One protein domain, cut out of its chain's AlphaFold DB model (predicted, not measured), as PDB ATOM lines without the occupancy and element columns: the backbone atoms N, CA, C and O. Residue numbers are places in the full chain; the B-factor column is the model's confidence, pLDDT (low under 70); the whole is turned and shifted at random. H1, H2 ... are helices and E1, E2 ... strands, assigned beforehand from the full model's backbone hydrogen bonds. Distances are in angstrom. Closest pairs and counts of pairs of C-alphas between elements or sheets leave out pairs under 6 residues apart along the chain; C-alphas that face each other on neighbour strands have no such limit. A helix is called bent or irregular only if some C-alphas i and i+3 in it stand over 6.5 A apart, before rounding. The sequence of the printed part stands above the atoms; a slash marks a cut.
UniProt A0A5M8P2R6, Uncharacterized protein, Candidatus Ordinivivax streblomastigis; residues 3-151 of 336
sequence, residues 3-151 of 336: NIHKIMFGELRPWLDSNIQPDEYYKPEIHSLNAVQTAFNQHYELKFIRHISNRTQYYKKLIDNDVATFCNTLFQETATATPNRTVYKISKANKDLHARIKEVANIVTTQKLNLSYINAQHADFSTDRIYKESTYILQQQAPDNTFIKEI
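AT A GLANCE: This is residues 3 to 151 of the 336 residues of an uncharacterized protein of Candidatus Ordinivivax streblomastigis (UniProt A0A5M8P2R6). Two long helices, H3 and H4, form a narrow V joined by a tight turn at one end, and the shorter H5 fits into the V's open end to complete an up-and-down bundle of three helices. H2 packs along the first part of H3 on the side away from H4, short H1 packs across H3, and a tiny antiparallel pair of strands, E1 and E2, far from each other along the chain, lies off to one side of the bundle. The printed part has 149 residues, with five named helices and two named strands in the order H1 H2 E1 H3 H4 H5 E2; the sheet, E1 - E2, is antiparallel and the class is mostly helix. The whole is compact, with a radius of gyration of the C-alphas of 16.6 A, but elongated, spanning 54 by 32 by 31 A.

HOW THE PARTS SIT: H1, residues 3 to 9, touches H3, residues 54 to 79, at a steep tilt of 67 degrees; their closest C-alphas, of Ile 4 and Ile 63, are 6.0 A apart. H2, residues 23 to 32, touches residues 54 to 61 of H3 at a shallow tilt of 27 degrees, the same way, closest at the C-alphas of Ile 30 and Tyr 58, 5.2 A. E1, residues 44 to 46, is antiparallel to E2, residues 148 to 150, with N 45 and O 149 2.9 A apart, within hydrogen-bond range. H3 is the hub, touching four helices. It forms a helical hairpin with H4, residues 83 to 110, at 21 degrees, a shallow tilt; the closest C-alphas are those of Thr 78 and Thr 86, 5.3 A. H5, residues 129 to 139, touches H3 at the C-alphas of Thr 56 and Glu 133, 6.1 A, and H4 at those of Val 104 and Leu 138, 6.8 A, their closest pairs. H1 and H2 are apart. Every O i to N i+4 pair is within hydrogen-bond range in H1, H3, H4 and H5, against 3 of 6 in H2.

IN THESE COORDINATES: H1 begins at C-alpha 3, (33.718, -24.927, -41.743). H2 is irregular, but only just: C-alphas 25 and 28 are 6.7 A apart. H3 is 36.8 A long and H4 40.6 A, ending at C-alpha 110, (18.763, -38.154, -36.173). H2 measures 15.0 A and H5 15.1 A; E2 ends at C-alpha 150, (25.612, -10.325, -20.753).

THE WHOLE: The two C-alphas farthest apart, of Thr 82 and Thr 127, are 53.9 A apart. The printed part has no cut. The links H1 to H2, H2 to E1 and H4 to H5 are long. Residues 94 to 99 of H4 stand free. The model's pLDDT is under 70 at residues 45 to 47, 121 to 123 and 142 to 151.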
ATOM      1  N   ASN A   3      33.410 -23.816 -42.639       91.62
ATOM      2  CA  ASN A   3      33.718 -24.927 -41.743       91.62
ATOM      3  C   ASN A   3      32.455 -25.460 -41.066       91.62
ATOM      4  O   ASN A   3      32.245 -26.662 -41.061       91.62
ATOM      5  N   ILE A   4      31.560 -24.589 -40.593       87.81
ATOM      6  CA  ILE A   4      30.249 -24.977 -40.043       87.81
ATOM      7  C   ILE A   4      29.452 -25.811 -41.056       87.81
ATOM      8  O   ILE A   4      28.903 -26.856 -40.716       87.81
ATOM      9  N   HIS A   5      29.427 -25.400 -42.328       87.19
ATOM     10  CA  HIS A   5      28.764 -26.179 -43.376       87.19
ATOM     11  C   HIS A   5      29.436 -27.544 -43.600       87.19
ATOM     12  O   HIS A   5      28.749 -28.560 -43.676       87.19
ATOM     13  N   LYS A   6      30.772 -27.590 -43.632       89.88
ATOM     14  CA  LYS A   6      31.547 -28.834 -43.751       89.88
ATOM     15  C   LYS A   6      31.380 -29.765 -42.546       89.88
ATOM     16  O   LYS A   6      31.385 -30.977 -42.725       89.88
ATOM     17  N   ILE A   7      31.189 -29.226 -41.341       91.00
ATOM     18  CA  ILE A   7      30.924 -30.003 -40.122       91.00
ATOM     19  C   ILE A   7      29.551 -30.673 -40.199       91.00
ATOM     20  O   ILE A   7      29.400 -31.825 -39.803       91.00
ATOM     21  N   MET A   8      28.546 -29.973 -40.727       85.50
ATOM     22  CA  MET A   8      27.202 -30.531 -40.875       85.50
ATOM     23  C   MET A   8      27.103 -31.510 -42.052       85.50
ATOM     24  O   MET A   8      26.466 -32.557 -41.936       85.50
ATOM     25  N   PHE A   9      27.728 -31.182 -43.187       87.69
ATOM     26  CA  PHE A   9      27.421 -31.827 -44.466       87.69
ATOM     27  C   PHE A   9      28.628 -32.305 -45.270       87.69
ATOM     28  O   PHE A   9      28.432 -33.052 -46.225       87.69
ATOM     29  N   GLY A  10      29.847 -31.957 -44.881       90.62
ATOM     30  CA  GLY A  10      31.053 -32.239 -45.654       90.62
ATOM     31  C   GLY A  10      32.035 -33.168 -44.954       90.62
ATOM     32  O   GLY A  10      31.669 -34.061 -44.188       90.62
ATOM     33  N   GLU A  11      33.305 -32.929 -45.248       93.38
ATOM     34  CA  GLU A  11      34.463 -33.705 -44.819       93.38
ATOM     35  C   GLU A  11      34.816 -33.527 -43.339       93.38
ATOM     36  O   GLU A  11      35.570 -34.328 -42.803       93.38
ATOM     37  N   LEU A  12      34.258 -32.519 -42.660       93.44
ATOM     38  CA  LEU A  12      34.512 -32.236 -41.240       93.44
ATOM     39  C   LEU A  12      33.438 -32.831 -40.313       93.44
ATOM     40  O   LEU A  12      33.312 -32.425 -39.162       93.44
ATOM     41  N   ARG A  13      32.610 -33.769 -40.782       90.75
ATOM     42  CA  ARG A  13      31.610 -34.409 -39.914       90.75
ATOM     43  C   ARG A  13      32.297 -35.179 -38.769       90.75
ATOM     44  O   ARG A  13      33.137 -36.040 -39.048       90.75
ATOM     45  N   PRO A  14      31.920 -34.953 -37.496       89.62
ATOM     46  CA  PRO A  14      32.566 -35.590 -36.341       89.62
ATOM     47  C   PRO A  14      32.454 -37.120 -36.277       89.62
ATOM     48  O   PRO A  14      33.207 -37.764 -35.558       89.62
ATOM     49  N   TRP A  15      31.528 -37.728 -37.007       86.19
ATOM     50  CA  TRP A  15      31.341 -39.184 -37.016       86.19
ATOM     51  C   TRP A  15      31.955 -39.873 -38.244       86.19
ATOM     52  O   TRP A  15      31.662 -41.037 -38.485       86.19
ATOM     53  N   LEU A  16      32.772 -39.177 -39.043       90.19
ATOM     54  CA  LEU A  16      33.544 -39.814 -40.117       90.19
ATOM     55  C   LEU A  16      34.835 -40.416 -39.568       90.19
ATOM     56  O   LEU A  16      35.534 -39.749 -38.807       90.19
ATOM     57  N   ASP A  17      35.198 -41.607 -40.043       90.12
ATOM     58  CA  ASP A  17      36.421 -42.318 -39.641       90.12
ATOM     59  C   ASP A  17      37.683 -41.473 -39.836       90.12
ATOM     60  O   ASP A  17      38.556 -41.440 -38.971       90.12
ATOM     61  N   SER A  18      37.744 -40.691 -40.920       91.38
ATOM     62  CA  SER A  18      38.850 -39.764 -41.189       91.38
ATOM     63  C   SER A  18      39.062 -38.743 -40.071       91.38
ATOM     64  O   SER A  18      40.186 -38.304 -39.847       91.38
ATOM     65  N   ASN A  19      37.995 -38.390 -39.353       92.19
ATOM     66  CA  ASN A  19      38.000 -37.414 -38.273       92.19
ATOM     67  C   ASN A  19      38.067 -38.066 -36.890       92.19
ATOM     68  O   ASN A  19      38.079 -37.338 -35.903       92.19
ATOM     69  N   ILE A  20      38.071 -39.395 -36.768       89.94
ATOM     70  CA  ILE A  20      38.229 -40.104 -35.489       89.94
ATOM     71  C   ILE A  20      39.727 -40.353 -35.279       89.94
ATOM     72  O   ILE A  20      40.225 -41.472 -35.344       89.94
ATOM     73  N   GLN A  21      40.466 -39.259 -35.091       90.81
ATOM     74  CA  GLN A  21      41.913 -39.280 -34.880       90.81
ATOM     75  C   GLN A  21      42.258 -39.156 -33.387       90.81
ATOM     76  O   GLN A  21      41.474 -38.576 -32.626       90.81
ATOM     77  N   PRO A  22      43.423 -39.674 -32.952       87.88
ATOM     78  CA  PRO A  22      43.908 -39.502 -31.585       87.88
ATOM     79  C   PRO A  22      44.146 -38.023 -31.247       87.88
ATOM     80  O   PRO A  22      44.282 -37.170 -32.125       87.88
ATOM     81  N   ASP A  23      44.204 -37.692 -29.957       85.31
ATOM     82  CA  ASP A  23      44.245 -36.289 -29.517       85.31
ATOM     83  C   ASP A  23      45.557 -35.584 -29.904       85.31
ATOM     84  O   ASP A  23      45.594 -34.362 -30.078       85.31
ATOM     85  N   GLU A  24      46.625 -36.357 -30.089       91.19
ATOM     86  CA  GLU A  24      47.937 -35.926 -30.566       91.19
ATOM     87  C   GLU A  24      47.883 -35.383 -31.997       91.19
ATOM     88  O   GLU A  24      48.642 -34.473 -32.318       91.19
ATOM     89  N   TYR A  25      46.963 -35.885 -32.829       93.69
ATOM     90  CA  TYR A  25      46.752 -35.384 -34.188       93.69
ATOM     91  C   TYR A  25      46.218 -33.947 -34.173       93.69
ATOM     92  O   TYR A  25      46.684 -33.096 -34.925       93.69
ATOM     93  N   TYR A  26      45.276 -33.643 -33.276       93.62
ATOM     94  CA  TYR A  26      44.624 -32.331 -33.227       93.62
ATOM     95  C   TYR A  26      45.457 -31.246 -32.548       93.62
ATOM     96  O   TYR A  26      45.217 -30.060 -32.763       93.62
ATOM     97  N   LYS A  27      46.448 -31.622 -31.737       92.88
ATOM     98  CA  LYS A  27      47.318 -30.669 -31.040       92.88
ATOM     99  C   LYS A  27      48.029 -29.690 -31.997       92.88
ATOM    100  O   LYS A  27      47.867 -28.483 -31.800       92.88
ATOM    101  N   PRO A  28      48.768 -30.131 -33.037       94.62
ATOM    102  CA  PRO A  28      49.356 -29.213 -34.018       94.62
ATOM    103  C   PRO A  28      48.295 -28.463 -34.840       94.62
ATOM    104  O   PRO A  28      48.481 -27.283 -35.130       94.62
ATOM    105  N   GLU A  29      47.156 -29.093 -35.139       93.88
ATOM    106  CA  GLU A  29      46.058 -28.475 -35.897       93.88
ATOM    107  C   GLU A  29      45.402 -27.298 -35.157       93.88
ATOM    108  O   GLU A  29      44.984 -26.312 -35.760       93.88
ATOM    109  N   ILE A  30      45.334 -27.331 -33.824       92.69
ATOM    110  CA  ILE A  30      44.863 -26.175 -33.045       92.69
ATOM    111  C   ILE A  30      45.831 -24.998 -33.192       92.69
ATOM    112  O   ILE A  30      45.386 -23.847 -33.265       92.69
ATOM    113  N   HIS A  31      47.138 -25.272 -33.200       89.94
ATOM    114  CA  HIS A  31      48.177 -24.249 -33.307       89.94
ATOM    115  C   HIS A  31      48.273 -23.651 -34.713       89.94
ATOM    116  O   HIS A  31      48.556 -22.461 -34.827       89.94
ATOM    117  N   SER A  32      47.989 -24.429 -35.762       91.69
ATOM    118  CA  SER A  32      47.971 -23.940 -37.147       91.69
ATOM    119  C   SER A  32      46.811 -22.973 -37.422       91.69
ATOM    120  O   SER A  32      46.905 -22.110 -38.298       91.69
ATOM    121  N   LEU A  33      45.722 -23.062 -36.653       91.75
ATOM    122  CA  LEU A  33      44.592 -22.145 -36.763       91.75
ATOM    123  C   LEU A  33      44.903 -20.792 -36.107       91.75
ATOM    124  O   LEU A  33      45.088 -20.697 -34.895       91.75
ATOM    125  N   ASN A  34      44.831 -19.707 -36.871       91.81
ATOM    126  CA  ASN A  34      44.838 -18.357 -36.304       91.81
ATOM    127  C   ASN A  34      43.438 -17.988 -35.797       91.81
ATOM    128  O   ASN A  34      42.442 -18.260 -36.467       91.81
ATOM    129  N   ALA A  35      43.346 -17.393 -34.606       90.88
ATOM    130  CA  ALA A  35      42.072 -16.909 -34.079       90.88
ATOM    131  C   ALA A  35      41.618 -15.666 -34.859       90.88
ATOM    132  O   ALA A  35      42.398 -14.734 -35.060       90.88
ATOM    133  N   VAL A  36      40.361 -15.649 -35.298       91.69
ATOM    134  CA  VAL A  36      39.769 -14.489 -35.972       91.69
ATOM    135  C   VAL A  36      39.254 -13.517 -34.915       91.69
ATOM    136  O   VAL A  36      38.333 -13.837 -34.167       91.69
ATOM    137  N   GLN A  37      39.822 -12.312 -34.876       89.38
ATOM    138  CA  GLN A  37      39.376 -11.272 -33.953       89.38
ATOM    139  C   GLN A  37      38.052 -10.658 -34.421       89.38
ATOM    140  O   GLN A  37      37.875 -10.346 -35.603       89.38
ATOM    141  N   THR A  38      37.113 -10.441 -33.499       86.38
ATOM    142  CA  THR A  38      35.874  -9.721 -33.807       86.38
ATOM    143  C   THR A  38      36.134  -8.222 -33.925       86.38
ATOM    144  O   THR A  38      36.703  -7.615 -33.022       86.38
ATOM    145  N   ALA A  39      35.669  -7.614 -35.016       82.31
ATOM    146  CA  ALA A  39      35.734  -6.171 -35.273       82.31
ATOM    147  C   ALA A  39      34.611  -5.382 -34.567       82.31
ATOM    148  O   ALA A  39      34.394  -4.206 -34.841       82.31
ATOM    149  N   PHE A  40      33.859  -6.050 -33.692       79.19
ATOM    150  CA  PHE A  40      32.695  -5.524 -32.994       79.19
ATOM    151  C   PHE A  40      32.754  -5.897 -31.513       79.19
ATOM    152  O   PHE A  40      33.362  -6.899 -31.129       79.19
ATOM    153  N   ASN A  41      32.071  -5.101 -30.690       78.88
ATOM    154  CA  ASN A  41      31.943  -5.360 -29.263       78.88
ATOM    155  C   ASN A  41      30.840  -6.397 -29.027       78.88
ATOM    156  O   ASN A  41      29.668  -6.162 -29.324       78.88
ATOM    157  N   GLN A  42      31.222  -7.559 -28.504       74.69
ATOM    158  CA  GLN A  42      30.271  -8.593 -28.115       74.69
ATOM    159  C   GLN A  42      29.568  -8.166 -26.824       74.69
ATOM    160  O   GLN A  42      30.214  -7.903 -25.815       74.69
ATOM    161  N   HIS A  43      28.238  -8.104 -26.851       71.56
ATOM    162  CA  HIS A  43      27.430  -7.796 -25.664       71.56
ATOM    163  C   HIS A  43      27.001  -9.046 -24.897       71.56
ATOM    164  O   HIS A  43      26.606  -8.964 -23.738       71.56
ATOM    165  N   TYR A  44      27.058 -10.202 -25.548       72.12
ATOM    166  CA  TYR A  44      26.543 -11.453 -25.024       72.12
ATOM    167  C   TYR A  44      27.511 -12.582 -25.348       72.12
ATOM    168  O   TYR A  44      28.018 -12.658 -26.466       72.12
ATOM    169  N   GLU A  45      27.720 -13.463 -24.376       68.56
ATOM    170  CA  GLU A  45      28.487 -14.695 -24.527       68.56
ATOM    171  C   GLU A  45      27.567 -15.897 -24.300       68.56
ATOM    172  O   GLU A  45      26.749 -15.912 -23.372       68.56
ATOM    173  N   LEU A  46      27.725 -16.929 -25.127       67.44
ATOM    174  CA  LEU A  46      27.140 -18.243 -24.885       67.44
ATOM    175  C   LEU A  46      28.073 -19.039 -23.972       67.44
ATOM    176  O   LEU A  46      29.158 -19.443 -24.394       67.44
ATOM    177  N   LYS A  47      27.650 -19.303 -22.731       67.31
ATOM    178  CA  LYS A  47      28.401 -20.200 -21.845       67.31
ATOM    179  C   LYS A  47      28.049 -21.652 -22.145       67.31
ATOM    180  O   LYS A  47      26.993 -22.130 -21.745       67.31
ATOM    181  N   PHE A  48      28.954 -22.339 -22.835       70.19
ATOM    182  CA  PHE A  48      28.866 -23.773 -23.109       70.19
ATOM    183  C   PHE A  48      29.840 -24.565 -22.224       70.19
ATOM    184  O   PHE A  48      30.722 -23.990 -21.578       70.19
ATOM    185  N   ILE A  49      29.671 -25.889 -22.178       71.88
ATOM    186  CA  ILE A  49      30.580 -26.804 -21.471       71.88
ATOM    187  C   ILE A  49      32.006 -26.581 -22.007       71.88
ATOM    188  O   ILE A  49      32.189 -26.266 -23.182       71.88
ATOM    189  N   ARG A  50      33.027 -26.694 -21.148       76.12
ATOM    190  CA  ARG A  50      34.427 -26.592 -21.597       76.12
ATOM    191  C   ARG A  50      34.732 -27.706 -22.602       76.12
ATOM    192  O   ARG A  50      34.155 -28.785 -22.511       76.12
ATOM    193  N   HIS A  51      35.652 -27.453 -23.533       82.88
ATOM    194  CA  HIS A  51      36.128 -28.503 -24.433       82.88
ATOM    195  C   HIS A  51      36.718 -29.655 -23.614       82.88
ATOM    196  O   HIS A  51      37.340 -29.436 -22.575       82.88
ATOM    197  N   ILE A  52      36.487 -30.873 -24.087       85.50
ATOM    198  CA  ILE A  52      36.784 -32.113 -23.361       85.50
ATOM    199  C   ILE A  52      38.013 -32.839 -23.924       85.50
ATOM    200  O   ILE A  52      38.493 -33.790 -23.321       85.50
ATOM    201  N   SER A  53      38.519 -32.393 -25.078       89.69
ATOM    202  CA  SER A  53      39.655 -32.979 -25.796       89.69
ATOM    203  C   SER A  53      40.262 -31.979 -26.789       89.69
ATOM    204  O   SER A  53      39.606 -30.990 -27.147       89.69
ATOM    205  N   ASN A  54      41.476 -32.236 -27.288       92.31
ATOM    206  CA  ASN A  54      42.089 -31.415 -28.345       92.31
ATOM    207  C   ASN A  54      41.205 -31.397 -29.596       92.31
ATOM    208  O   ASN A  54      41.020 -30.361 -30.233       92.31
ATOM    209  N   ARG A  55      40.571 -32.527 -29.917       92.56
ATOM    210  CA  ARG A  55      39.607 -32.600 -31.015       92.56
ATOM    211  C   ARG A  55      38.459 -31.610 -30.835       92.56
ATOM    212  O   ARG A  55      38.205 -30.785 -31.708       92.56
ATOM    213  N   THR A  56      37.780 -31.632 -29.693       91.69
ATOM    214  CA  THR A  56      36.666 -30.697 -29.442       91.69
ATOM    215  C   THR A  56      37.119 -29.237 -29.377       91.69
ATOM    216  O   THR A  56      36.381 -28.352 -29.814       91.69
ATOM    217  N   GLN A  57      38.347 -28.974 -28.921       93.19
ATOM    218  CA  GLN A  57      38.961 -27.646 -28.966       93.19
ATOM    219  C   GLN A  57      39.210 -27.163 -30.404       93.19
ATOM    220  O   GLN A  57      38.890 -26.016 -30.725       93.19
ATOM    221  N   TYR A  58      39.727 -28.030 -31.278       95.06
ATOM    222  CA  TYR A  58      39.942 -27.744 -32.698       95.06
ATOM    223  C   TYR A  58      38.632 -27.352 -33.393       95.06
ATOM    224  O   TYR A  58      38.527 -26.269 -33.973       95.06
ATOM    225  N   TYR A  59      37.595 -28.182 -33.255       93.38
ATOM    226  CA  TYR A  59      36.281 -27.908 -33.840       93.38
ATOM    227  C   TYR A  59      35.641 -26.640 -33.275       93.38
ATOM    228  O   TYR A  59      35.085 -25.846 -34.034       93.38
ATOM    229  N   LYS A  60      35.760 -26.406 -31.962       90.94
ATOM    230  CA  LYS A  60      35.297 -25.157 -31.351       90.94
ATOM    231  C   LYS A  60      35.968 -23.946 -31.998       90.94
ATOM    232  O   LYS A  60      35.274 -23.007 -32.375       90.94
ATOM    233  N   LYS A  61      37.288 -23.984 -32.193       93.06
ATOM    234  CA  LYS A  61      38.037 -22.890 -32.823       93.06
ATOM    235  C   LYS A  61      37.612 -22.650 -34.274       93.06
ATOM    236  O   LYS A  61      37.480 -21.499 -34.681       93.06
ATOM    237  N   LEU A  62      37.340 -23.711 -35.041       93.69
ATOM    238  CA  LEU A  62      36.791 -23.588 -36.396       93.69
ATOM    239  C   LEU A  62      35.424 -22.898 -36.408       93.69
ATOM    240  O   LEU A  62      35.208 -22.018 -37.241       93.69
ATOM    241  N   ILE A  63      34.524 -23.294 -35.500       90.50
ATOM    242  CA  ILE A  63      33.177 -22.721 -35.366       90.50
ATOM    243  C   ILE A  63      33.271 -21.248 -34.954       90.50
ATOM    244  O   ILE A  63      32.687 -20.396 -35.623       90.50
ATOM    245  N   ASP A  64      34.040 -20.941 -33.906       88.56
ATOM    246  CA  ASP A  64      34.214 -19.580 -33.389       88.56
ATOM    247  C   ASP A  64      34.778 -18.647 -34.475       88.56
ATOM    248  O   ASP A  64      34.247 -17.555 -34.692       88.56
ATOM    249  N   ASN A  65      35.790 -19.100 -35.225       92.56
ATOM    250  CA  ASN A  65      36.361 -18.344 -36.340       92.56
ATOM    251  C   ASN A  65      35.332 -18.084 -37.448       92.56
ATOM    252  O   ASN A  65      35.228 -16.966 -37.945       92.56
ATOM    253  N   ASP A  66      34.553 -19.095 -37.832       90.94
ATOM    254  CA  ASP A  66      33.541 -18.961 -38.880       90.94
ATOM    255  C   ASP A  66      32.421 -17.982 -38.502       90.94
ATOM    256  O   ASP A  66      31.923 -17.249 -39.367       90.94
ATOM    257  N   VAL A  67      32.017 -17.985 -37.226       88.00
ATOM    258  CA  VAL A  67      31.043 -17.042 -36.664       88.00
ATOM    259  C   VAL A  67      31.637 -15.638 -36.627       88.00
ATOM    260  O   VAL A  67      30.994 -14.701 -37.098       88.00
ATOM    261  N   ALA A  68      32.871 -15.484 -36.140       90.00
ATOM    262  CA  ALA A  68      33.560 -14.198 -36.094       90.00
ATOM    263  C   ALA A  68      33.712 -13.589 -37.494       90.00
ATOM    264  O   ALA A  68      33.333 -12.437 -37.700       90.00
ATOM    265  N   THR A  69      34.177 -14.366 -38.480       92.00
ATOM    266  CA  THR A  69      34.274 -13.927 -39.878       92.00
ATOM    267  C   THR A  69      32.912 -13.521 -40.428       92.00
ATOM    268  O   THR A  69      32.795 -12.446 -41.009       92.00
ATOM    269  N   PHE A  70      31.872 -14.336 -40.223       90.38
ATOM    270  CA  PHE A  70      30.526 -14.017 -40.699       90.38
ATOM    271  C   PHE A  70      30.004 -12.699 -40.119       90.38
ATOM    272  O   PHE A  70      29.524 -11.844 -40.865       90.38
ATOM    273  N   CYS A  71      30.127 -12.519 -38.804       88.50
ATOM    274  CA  CYS A  71      29.710 -11.295 -38.140       88.50
ATOM    275  C   CYS A  71      30.534 -10.099 -38.626       88.50
ATOM    276  O   CYS A  71      29.947  -9.089 -38.997       88.50
ATOM    277  N   ASN A  72      31.863 -10.216 -38.713       90.94
ATOM    278  CA  ASN A  72      32.731  -9.155 -39.232       90.94
ATOM    279  C   ASN A  72      32.313  -8.720 -40.643       90.94
ATOM    280  O   ASN A  72      32.175  -7.524 -40.891       90.94
ATOM    281  N   THR A  73      32.046  -9.671 -41.544       90.62
ATOM    282  CA  THR A  73      31.534  -9.369 -42.887       90.62
ATOM    283  C   THR A  73      30.188  -8.650 -42.820       90.62
ATOM    284  O   THR A  73      30.010  -7.636 -43.488       90.62
ATOM    285  N   LEU A  74      29.251  -9.119 -41.991       89.56
ATOM    286  CA  LEU A  74      27.939  -8.484 -41.846       89.56
ATOM    287  C   LEU A  74      28.053  -7.042 -41.324       89.56
ATOM    288  O   LEU A  74      27.408  -6.141 -41.860       89.56
ATOM    289  N   PHE A  75      28.890  -6.802 -40.313       87.12
ATOM    290  CA  PHE A  75      29.161  -5.460 -39.793       87.12
ATOM    291  C   PHE A  75      29.810  -4.566 -40.855       87.12
ATOM    292  O   PHE A  75      29.352  -3.448 -41.070       87.12
ATOM    293  N   GLN A  76      30.810  -5.068 -41.581       89.19
ATOM    294  CA  GLN A  76      31.463  -4.320 -42.655       89.19
ATOM    295  C   GLN A  76      30.481  -3.938 -43.773       89.19
ATOM    296  O   GLN A  76      30.456  -2.790 -44.213       89.19
ATOM    297  N   GLU A  77      29.639  -4.872 -44.216       87.31
ATOM    298  CA  GLU A  77      28.644  -4.628 -45.266       87.31
ATOM    299  C   GLU A  77      27.545  -3.641 -44.851       87.31
ATOM    300  O   GLU A  77      26.887  -3.058 -45.717       87.31
ATOM    301  N   THR A  78      27.305  -3.490 -43.547       87.06
ATOM    302  CA  THR A  78      26.248  -2.628 -43.003       87.06
ATOM    303  C   THR A  78      26.754  -1.285 -42.484       87.06
ATOM    304  O   THR A  78      25.947  -0.370 -42.346       87.06
ATOM    305  N   ALA A  79      28.066  -1.121 -42.286       86.38
ATOM    306  CA  ALA A  79      28.676   0.097 -41.745       86.38
ATOM    307  C   ALA A  79      28.366   1.364 -42.564       86.38
ATOM    308  O   ALA A  79      28.139   2.427 -41.993       86.38
ATOM    309  N   THR A  80      28.329   1.259 -43.896       84.44
ATOM    310  CA  THR A  80      28.070   2.383 -44.820       84.44
ATOM    311  C   THR A  80      26.753   2.242 -45.585       84.44
ATOM    312  O   THR A  80      26.457   3.022 -46.493       84.44
ATOM    313  N   ALA A  81      25.949   1.229 -45.257       85.75
ATOM    314  CA  ALA A  81      24.724   0.923 -45.979       85.75
ATOM    315  C   ALA A  81      23.557   1.825 -45.549       85.75
ATOM    316  O   ALA A  81      23.471   2.293 -44.416       85.75
ATOM    317  N   THR A  82      22.599   2.025 -46.458       90.50
ATOM    318  CA  THR A  82      21.340   2.702 -46.124       90.50
ATOM    319  C   THR A  82      20.536   1.879 -45.108       90.50
ATOM    320  O   THR A  82      20.625   0.645 -45.125       90.50
ATOM    321  N   PRO A  83      19.677   2.504 -44.276       89.00
ATOM    322  CA  PRO A  83      18.889   1.787 -43.269       89.00
ATOM    323  C   PRO A  83      18.109   0.592 -43.835       89.00
ATOM    324  O   PRO A  83      18.134  -0.496 -43.265       89.00
ATOM    325  N   ASN A  84      17.495   0.750 -45.012       87.75
ATOM    326  CA  ASN A  84      16.751  -0.324 -45.678       87.75
ATOM    327  C   ASN A  84      17.653  -1.497 -46.089       87.75
ATOM    328  O   ASN A  84      17.275  -2.659 -45.928       87.75
ATOM    329  N   ARG A  85      18.860  -1.209 -46.591       84.38
ATOM    330  CA  ARG A  85      19.836  -2.237 -46.973       84.38
ATOM    331  C   ARG A  85      20.379  -2.965 -45.743       84.38
ATOM    332  O   ARG A  85      20.517  -4.186 -45.796       84.38
ATOM    333  N   THR A  86      20.601  -2.256 -44.639       85.44
ATOM    334  CA  THR A  86      20.988  -2.845 -43.349       85.44
ATOM    335  C   THR A  86      19.904  -3.778 -42.816       85.44
ATOM    336  O   THR A  86      20.187  -4.939 -42.526       85.44
ATOM    337  N   VAL A  87      18.642  -3.333 -42.783       85.94
ATOM    338  CA  VAL A  87      17.500  -4.168 -42.372       85.94
ATOM    339  C   VAL A  87      17.380  -5.415 -43.248       85.94
ATOM    340  O   VAL A  87      17.214  -6.518 -42.728       85.94
ATOM    341  N   TYR A  88      17.506  -5.268 -44.568       84.88
ATOM    342  CA  TYR A  88      17.467  -6.398 -45.495       84.88
ATOM    343  C   TYR A  88      18.599  -7.403 -45.235       84.88
ATOM    344  O   TYR A  88      18.340  -8.601 -45.128       84.88
ATOM    345  N   LYS A  89      19.844  -6.928 -45.094       85.94
ATOM    346  CA  LYS A  89      21.019  -7.773 -44.832       85.94
ATOM    347  C   LYS A  89      20.893  -8.527 -43.508       85.94
ATOM    348  O   LYS A  89      21.096  -9.738 -43.491       85.94
ATOM    349  N   ILE A  90      20.469  -7.848 -42.440       86.44
ATOM    350  CA  ILE A  90      20.216  -8.470 -41.132       86.44
ATOM    351  C   ILE A  90      19.076  -9.491 -41.230       86.44
ATOM    352  O   ILE A  90      19.193 -10.602 -40.723       86.44
ATOM    353  N   SER A  91      17.977  -9.152 -41.911       81.06
ATOM    354  CA  SER A  91      16.855 -10.077 -42.100       81.06
ATOM    355  C   SER A  91      17.281 -11.336 -42.854       81.06
ATOM    356  O   SER A  91      16.917 -12.440 -42.452       81.06
ATOM    357  N   LYS A  92      18.082 -11.187 -43.915       87.38
ATOM    358  CA  LYS A  92      18.637 -12.310 -44.672       87.38
ATOM    359  C   LYS A  92      19.564 -13.166 -43.804       87.38
ATOM    360  O   LYS A  92      19.348 -14.368 -43.723       87.38
ATOM    361  N   ALA A  93      20.500 -12.548 -43.084       86.31
ATOM    362  CA  ALA A  93      21.388 -13.242 -42.151       86.31
ATOM    363  C   ALA A  93      20.611 -14.041 -41.088       86.31
ATOM    364  O   ALA A  93      20.928 -15.199 -40.834       86.31
ATOM    365  N   ASN A  94      19.546 -13.465 -40.522       84.12
ATOM    366  CA  ASN A  94      18.691 -14.153 -39.552       84.12
ATOM    367  C   ASN A  94      17.941 -15.345 -40.164       84.12
ATOM    368  O   ASN A  94      17.801 -16.375 -39.507       84.12
ATOM    369  N   LYS A  95      17.460 -15.227 -41.410       83.19
ATOM    370  CA  LYS A  95      16.830 -16.351 -42.124       83.19
ATOM    371  C   LYS A  95      17.827 -17.484 -42.352       83.19
ATOM    372  O   LYS A  95      17.498 -18.632 -42.062       83.19
ATOM    373  N   ASP A  96      19.035 -17.152 -42.800       83.25
ATOM    374  CA  ASP A  96      20.101 -18.125 -43.046       83.25
ATOM    375  C   ASP A  96      20.529 -18.817 -41.738       83.25
ATOM    376  O   ASP A  96      20.672 -20.039 -41.699       83.25
ATOM    377  N   LEU A  97      20.663 -18.065 -40.640       84.06
ATOM    378  CA  LEU A  97      20.962 -18.613 -39.314       84.06
ATOM    379  C   LEU A  97      19.853 -19.554 -38.825       84.06
ATOM    380  O   LEU A  97      20.133 -20.648 -38.345       84.06
ATOM    381  N   HIS A  98      18.588 -19.155 -38.972       79.50
ATOM    382  CA  HIS A  98      17.452 -19.971 -38.553       79.50
ATOM    383  C   HIS A  98      17.345 -21.282 -39.347       79.50
ATOM    384  O   HIS A  98      17.040 -22.324 -38.767       79.50
ATOM    385  N   ALA A  99      17.615 -21.247 -40.656       80.25
ATOM    386  CA  ALA A  99      17.680 -22.452 -41.482       80.25
ATOM    387  C   ALA A  99      18.768 -23.416 -40.981       80.25
ATOM    388  O   ALA A  99      18.497 -24.597 -40.787       80.25
ATOM    389  N   ARG A 100      19.954 -22.894 -40.652       80.75
ATOM    390  CA  ARG A 100      21.058 -23.698 -40.107       80.75
ATOM    391  C   ARG A 100      20.737 -24.296 -38.743       80.75
ATOM    392  O   ARG A 100      20.997 -25.470 -38.529       80.75
ATOM    393  N   ILE A 101      20.128 -23.536 -37.832       82.25
ATOM    394  CA  ILE A 101      19.720 -24.066 -36.519       82.25
ATOM    395  C   ILE A 101      18.755 -25.249 -36.690       82.25
ATOM    396  O   ILE A 101      18.890 -26.255 -35.997       82.25
ATOM    397  N   LYS A 102      17.817 -25.167 -37.645       81.94
ATOM    398  CA  LYS A 102      16.920 -26.285 -37.973       81.94
ATOM    399  C   LYS A 102      17.674 -27.503 -38.500       81.94
ATOM    400  O   LYS A 102      17.363 -28.622 -38.102       81.94
ATOM    401  N   GLU A 103      18.651 -27.295 -39.376       84.06
ATOM    402  CA  GLU A 103      19.508 -28.367 -39.888       84.06
ATOM    403  C   GLU A 103      20.300 -29.043 -38.764       84.06
ATOM    404  O   GLU A 103      20.268 -30.268 -38.652       84.06
ATOM    405  N   VAL A 104      20.941 -28.264 -37.884       83.31
ATOM    406  CA  VAL A 104      21.667 -28.798 -36.722       83.31
ATOM    407  C   VAL A 104      20.723 -29.591 -35.821       83.31
ATOM    408  O   VAL A 104      21.039 -30.726 -35.469       83.31
ATOM    409  N   ALA A 105      19.547 -29.048 -35.493       81.19
ATOM    410  CA  ALA A 105      18.546 -29.737 -34.680       81.19
ATOM    411  C   ALA A 105      18.107 -31.071 -35.308       81.19
ATOM    412  O   ALA A 105      17.963 -32.077 -34.607       81.19
ATOM    413  N   ASN A 106      17.950 -31.112 -36.634       83.31
ATOM    414  CA  ASN A 106      17.635 -32.341 -37.352       83.31
ATOM    415  C   ASN A 106      18.767 -33.376 -37.241       83.31
ATOM    416  O   ASN A 106      18.504 -34.551 -36.975       83.31
ATOM    417  N   ILE A 107      20.028 -32.955 -37.391       82.69
ATOM    418  CA  ILE A 107      21.180 -33.856 -37.261       82.69
ATOM    419  C   ILE A 107      21.297 -34.372 -35.824       82.69
ATOM    420  O   ILE A 107      21.424 -35.578 -35.626       82.69
ATOM    421  N   VAL A 108      21.196 -33.488 -34.829       83.62
ATOM    422  CA  VAL A 108      21.203 -33.837 -33.400       83.62
ATOM    423  C   VAL A 108      20.141 -34.891 -33.092       83.62
ATOM    424  O   VAL A 108      20.444 -35.894 -32.450       83.62
ATOM    425  N   THR A 109      18.921 -34.706 -33.601       84.69
ATOM    426  CA  THR A 109      17.815 -35.652 -33.397       84.69
ATOM    427  C   THR A 109      18.080 -36.987 -34.093       84.69
ATOM    428  O   THR A 109      17.939 -38.044 -33.481       84.69
ATOM    429  N   THR A 110      18.517 -36.953 -35.355       85.25
ATOM    430  CA  THR A 110      18.763 -38.154 -36.173       85.25
ATOM    431  C   THR A 110      19.904 -39.002 -35.609       85.25
ATOM    432  O   THR A 110      19.787 -40.220 -35.513       85.25
ATOM    433  N   GLN A 111      20.992 -38.352 -35.194       84.00
ATOM    434  CA  GLN A 111      22.171 -38.985 -34.594       84.00
ATOM    435  C   GLN A 111      22.003 -39.239 -33.085       84.00
ATOM    436  O   GLN A 111      22.911 -39.755 -32.438       84.00
ATOM    437  N   LYS A 112      20.841 -38.881 -32.518       86.81
ATOM    438  CA  LYS A 112      20.482 -39.019 -31.098       86.81
ATOM    439  C   LYS A 112      21.443 -38.323 -30.123       86.81
ATOM    440  O   LYS A 112      21.499 -38.714 -28.966       86.81
ATOM    441  N   LEU A 113      22.149 -37.276 -30.552       82.94
ATOM    442  CA  LEU A 113      23.219 -36.594 -29.809       82.94
ATOM    443  C   LEU A 113      22.680 -35.749 -28.641       82.94
ATOM    444  O   LEU A 113      22.511 -34.534 -28.748       82.94
ATOM    445  N   ASN A 114      22.388 -36.383 -27.509       79.69
ATOM    446  CA  ASN A 114      21.734 -35.728 -26.378       79.69
ATOM    447  C   ASN A 114      22.731 -35.022 -25.429       79.69
ATOM    448  O   ASN A 114      23.666 -35.635 -24.913       79.69
ATOM    449  N   LEU A 115      22.478 -33.737 -25.144       77.69
ATOM    450  CA  LEU A 115      23.243 -32.894 -24.211       77.69
ATOM    451  C   LEU A 115      23.413 -33.503 -22.810       77.69
ATOM    452  O   LEU A 115      24.434 -33.262 -22.163       77.69
ATOM    453  N   SER A 116      22.460 -34.311 -22.337       78.38
ATOM    454  CA  SER A 116      22.525 -34.946 -21.014       78.38
ATOM    455  C   SER A 116      23.760 -35.834 -20.829       78.38
ATOM    456  O   SER A 116      24.220 -36.003 -19.705       78.38
ATOM    457  N   TYR A 117      24.326 -36.367 -21.918       74.50
ATOM    458  CA  TYR A 117      25.498 -37.252 -21.884       74.50
ATOM    459  C   TYR A 117      26.820 -36.516 -21.647       74.50
ATOM    460  O   TYR A 117      27.806 -37.150 -21.275       74.50
ATOM    461  N   ILE A 118      26.848 -35.199 -21.868       76.06
ATOM    462  CA  ILE A 118      28.043 -34.363 -21.683       76.06
ATOM    463  C   ILE A 118      27.875 -33.316 -20.576       76.06
ATOM    464  O   ILE A 118      28.870 -32.777 -20.104       76.06
ATOM    465  N   ASN A 119      26.640 -33.044 -20.139       71.25
ATOM    466  CA  ASN A 119      26.324 -32.025 -19.131       71.25
ATOM    467  C   ASN A 119      26.166 -32.577 -17.696       71.25
ATOM    468  O   ASN A 119      25.778 -31.841 -16.791       71.25
ATOM    469  N   ALA A 120      26.411 -33.871 -17.462       70.44
ATOM    470  CA  ALA A 120      26.339 -34.441 -16.117       70.44
ATOM    471  C   ALA A 120      27.544 -33.996 -15.266       70.44
ATOM    472  O   ALA A 120      28.682 -34.022 -15.729       70.44
ATOM    473  N   GLN A 121      27.304 -33.642 -13.999       62.19
ATOM    474  CA  GLN A 121      28.323 -33.134 -13.059       62.19
ATOM    475  C   GLN A 121      29.523 -34.088 -12.863       62.19
ATOM    476  O   GLN A 121      30.611 -33.642 -12.505       62.19
ATOM    477  N   HIS A 122      29.336 -35.381 -13.146       63.28
ATOM    478  CA  HIS A 122      30.356 -36.435 -13.088       63.28
ATOM    479  C   HIS A 122      30.430 -37.247 -14.389       63.28
ATOM    480  O   HIS A 122      30.630 -38.459 -14.354       63.28
ATOM    481  N   ALA A 123      30.209 -36.609 -15.543       68.06
ATOM    482  CA  ALA A 123      30.359 -37.284 -16.826       68.06
ATOM    483  C   ALA A 123      31.798 -37.807 -16.985       68.06
ATOM    484  O   ALA A 123      32.753 -37.035 -17.036       68.06
ATOM    485  N   ASP A 124      31.953 -39.127 -17.066       75.62
ATOM    486  CA  ASP A 124      33.214 -39.758 -17.444       75.62
ATOM    487  C   ASP A 124      33.402 -39.624 -18.959       75.62
ATOM    488  O   ASP A 124      32.606 -40.160 -19.719       75.62
ATOM    489  N   PHE A 125      34.427 -38.915 -19.425       75.00
ATOM    490  CA  PHE A 125      34.677 -38.714 -20.860       75.00
ATOM    491  C   PHE A 125      35.548 -39.808 -21.496       75.00
ATOM    492  O   PHE A 125      35.798 -39.758 -22.702       75.00
ATOM    493  N   SER A 126      35.995 -40.798 -20.715       73.12
ATOM    494  CA  SER A 126      36.765 -41.936 -21.230       73.12
ATOM    495  C   SER A 126      35.881 -42.959 -21.953       73.12
ATOM    496  O   SER A 126      36.280 -43.515 -22.976       73.12
ATOM    497  N   THR A 127      34.648 -43.149 -21.481       78.50
ATOM    498  CA  THR A 127      33.627 -43.994 -22.117       78.50
ATOM    499  C   THR A 127      32.913 -43.261 -23.249       78.50
ATOM    500  O   THR A 127      32.619 -42.068 -23.140       78.50
ATOM    501  N   ASP A 128      32.597 -43.962 -24.342       83.31
ATOM    502  CA  ASP A 128      31.861 -43.423 -25.501       83.31
ATOM    503  C   ASP A 128      32.416 -42.088 -26.029       83.31
ATOM    504  O   ASP A 128      31.673 -41.201 -26.465       83.31
ATOM    505  N   ARG A 129      33.747 -41.935 -25.983       86.44
ATOM    506  CA  ARG A 129      34.458 -40.689 -26.300       86.44
ATOM    507  C   ARG A 129      34.016 -40.084 -27.631       86.44
ATOM    508  O   ARG A 129      33.669 -38.911 -27.681       86.44
ATOM    509  N   ILE A 130      33.949 -40.891 -28.691       86.56
ATOM    510  CA  ILE A 130      33.577 -40.442 -30.045       86.56
ATOM    511  C   ILE A 130      32.174 -39.822 -30.058       86.56
ATOM    512  O   ILE A 130      31.957 -38.770 -30.664       86.56
ATOM    513  N   TYR A 131      31.223 -40.457 -29.372       88.81
ATOM    514  CA  TYR A 131      29.845 -39.988 -29.286       88.81
ATOM    515  C   TYR A 131      29.747 -38.690 -28.472       88.81
ATOM    516  O   TYR A 131      29.076 -37.747 -28.896       88.81
ATOM    517  N   LYS A 132      30.462 -38.593 -27.343       87.88
ATOM    518  CA  LYS A 132      30.497 -37.386 -26.496       87.88
ATOM    519  C   LYS A 132      31.159 -36.206 -27.203       87.88
ATOM    520  O   LYS A 132      30.628 -35.099 -27.166       87.88
ATOM    521  N   GLU A 133      32.259 -36.440 -27.914       89.06
ATOM    522  CA  GLU A 133      32.916 -35.421 -28.738       89.06
ATOM    523  C   GLU A 133      32.014 -34.961 -29.890       89.06
ATOM    524  O   GLU A 133      31.857 -33.761 -30.105       89.06
ATOM    525  N   SER A 134      31.355 -35.889 -30.589       88.38
ATOM    526  CA  SER A 134      30.407 -35.553 -31.662       88.38
ATOM    527  C   SER A 134      29.211 -34.756 -31.141       88.38
ATOM    528  O   SER A 134      28.801 -33.771 -31.760       88.38
ATOM    529  N   THR A 135      28.691 -35.143 -29.971       87.94
ATOM    530  CA  THR A 135      27.620 -34.423 -29.273       87.94
ATOM    531  C   THR A 135      28.066 -33.010 -28.933       87.94
ATOM    532  O   THR A 135      27.364 -32.061 -29.266       87.94
ATOM    533  N   TYR A 136      29.257 -32.846 -28.352       88.00
ATOM    534  CA  TYR A 136      29.823 -31.536 -28.037       88.00
ATOM    535  C   TYR A 136      29.925 -30.641 -29.282       88.00
ATOM    536  O   TYR A 136      29.472 -29.497 -29.265       88.00
ATOM    537  N   ILE A 137      30.483 -31.164 -30.380       87.94
ATOM    538  CA  ILE A 137      30.751 -30.386 -31.599       87.94
ATOM    539  C   ILE A 137      29.458 -29.890 -32.262       87.94
ATOM    540  O   ILE A 137      29.413 -28.750 -32.735       87.94
ATOM    541  N   LEU A 138      28.405 -30.712 -32.309       86.44
ATOM    542  CA  LEU A 138      27.128 -30.284 -32.888       86.44
ATOM    543  C   LEU A 138      26.291 -29.437 -31.937       86.44
ATOM    544  O   LEU A 138      25.689 -28.461 -32.374       86.44
ATOM    545  N   GLN A 139      26.279 -29.756 -30.646       81.56
ATOM    546  CA  GLN A 139      25.497 -28.997 -29.672       81.56
ATOM    547  C   GLN A 139      26.073 -27.597 -29.427       81.56
ATOM    548  O   GLN A 139      25.327 -26.669 -29.144       81.56
ATOM    549  N   GLN A 140      27.370 -27.380 -29.673       77.50
ATOM    550  CA  GLN A 140      27.939 -26.030 -29.729       77.50
ATOM    551  C   GLN A 140      27.313 -25.159 -30.842       77.50
ATOM    552  O   GLN A 140      27.353 -23.930 -30.767       77.50
ATOM    553  N   GLN A 141      26.734 -25.773 -31.877       75.69
ATOM    554  CA  GLN A 141      26.068 -25.081 -32.987       75.69
ATOM    555  C   GLN A 141      24.547 -24.963 -32.789       75.69
ATOM    556  O   GLN A 141      23.904 -24.201 -33.511       75.69
ATOM    557  N   ALA A 142      23.972 -25.691 -31.826       65.38
ATOM    558  CA  ALA A 142      22.561 -25.649 -31.463       65.38
ATOM    559  C   ALA A 142      22.394 -24.867 -30.153       65.38
ATOM    560  O   ALA A 142      22.490 -25.450 -29.073       65.38
ATOM    561  N   PRO A 143      22.163 -23.543 -30.196       55.00
ATOM    562  CA  PRO A 143      21.870 -22.813 -28.980       55.00
ATOM    563  C   PRO A 143      20.460 -23.185 -28.510       55.00
ATOM    564  O   PRO A 143      19.479 -22.542 -28.879       55.00
ATOM    565  N   ASP A 144      20.354 -24.201 -27.658       49.22
ATOM    566  CA  ASP A 144      19.269 -24.230 -26.688       49.22
ATOM    567  C   ASP A 144      19.508 -23.038 -25.750       49.22
ATOM    568  O   ASP A 144      20.593 -22.874 -25.190       49.22
ATOM    569  N   ASN A 145      18.519 -22.146 -25.663       48.00
ATOM    570  CA  ASN A 145      18.561 -20.791 -25.082       48.00
ATOM    571  C   ASN A 145      18.955 -20.682 -23.588       48.00
ATOM    572  O   ASN A 145      18.622 -19.704 -22.923       48.00
ATOM    573  N   THR A 146      19.649 -21.648 -23.007       48.03
ATOM    574  CA  THR A 146      19.787 -21.764 -21.555       48.03
ATOM    575  C   THR A 146      20.920 -20.950 -20.925       48.03
ATOM    576  O   THR A 146      20.894 -20.775 -19.710       48.03
ATOM    577  N   PHE A 147      21.890 -20.406 -21.680       50.94
ATOM    578  CA  PHE A 147      23.113 -19.852 -21.058       50.94
ATOM    579  C   PHE A 147      23.699 -18.580 -21.695       50.94
ATOM    580  O   PHE A 147      24.917 -18.379 -21.665       50.94
ATOM    581  N   ILE A 148      22.866 -17.696 -22.250       55.06
ATOM    582  CA  ILE A 148      23.339 -16.371 -22.679       55.06
ATOM    583  C   ILE A 148      23.613 -15.517 -21.435       55.06
ATOM    584  O   ILE A 148      22.700 -15.249 -20.652       55.06
ATOM    585  N   LYS A 149      24.859 -15.070 -21.256       55.84
ATOM    586  CA  LYS A 149      25.217 -14.075 -20.233       55.84
ATOM    587  C   LYS A 149      25.637 -12.772 -20.898       55.84
ATOM    588  O   LYS A 149      26.367 -12.781 -21.885       55.84
ATOM    589  N   GLU A 150      25.168 -11.659 -20.349       54.66
ATOM    590  CA  GLU A 150      25.612 -10.325 -20.753       54.66
ATOM    591  C   GLU A 150      27.089 -10.150 -20.368       54.66
ATOM    592  O   GLU A 150      27.479 -10.410 -19.224       54.66
ATOM    593  N   ILE A 151      27.914  -9.758 -21.338       61.25
ATOM    594  CA  ILE A 151      29.330  -9.464 -21.126       61.25
ATOM    595  C   ILE A 151      29.411  -8.076 -20.488       61.25
ATOM    596  O   ILE A 151      28.987  -7.084 -21.080       61.25
TER     597      ILE A 151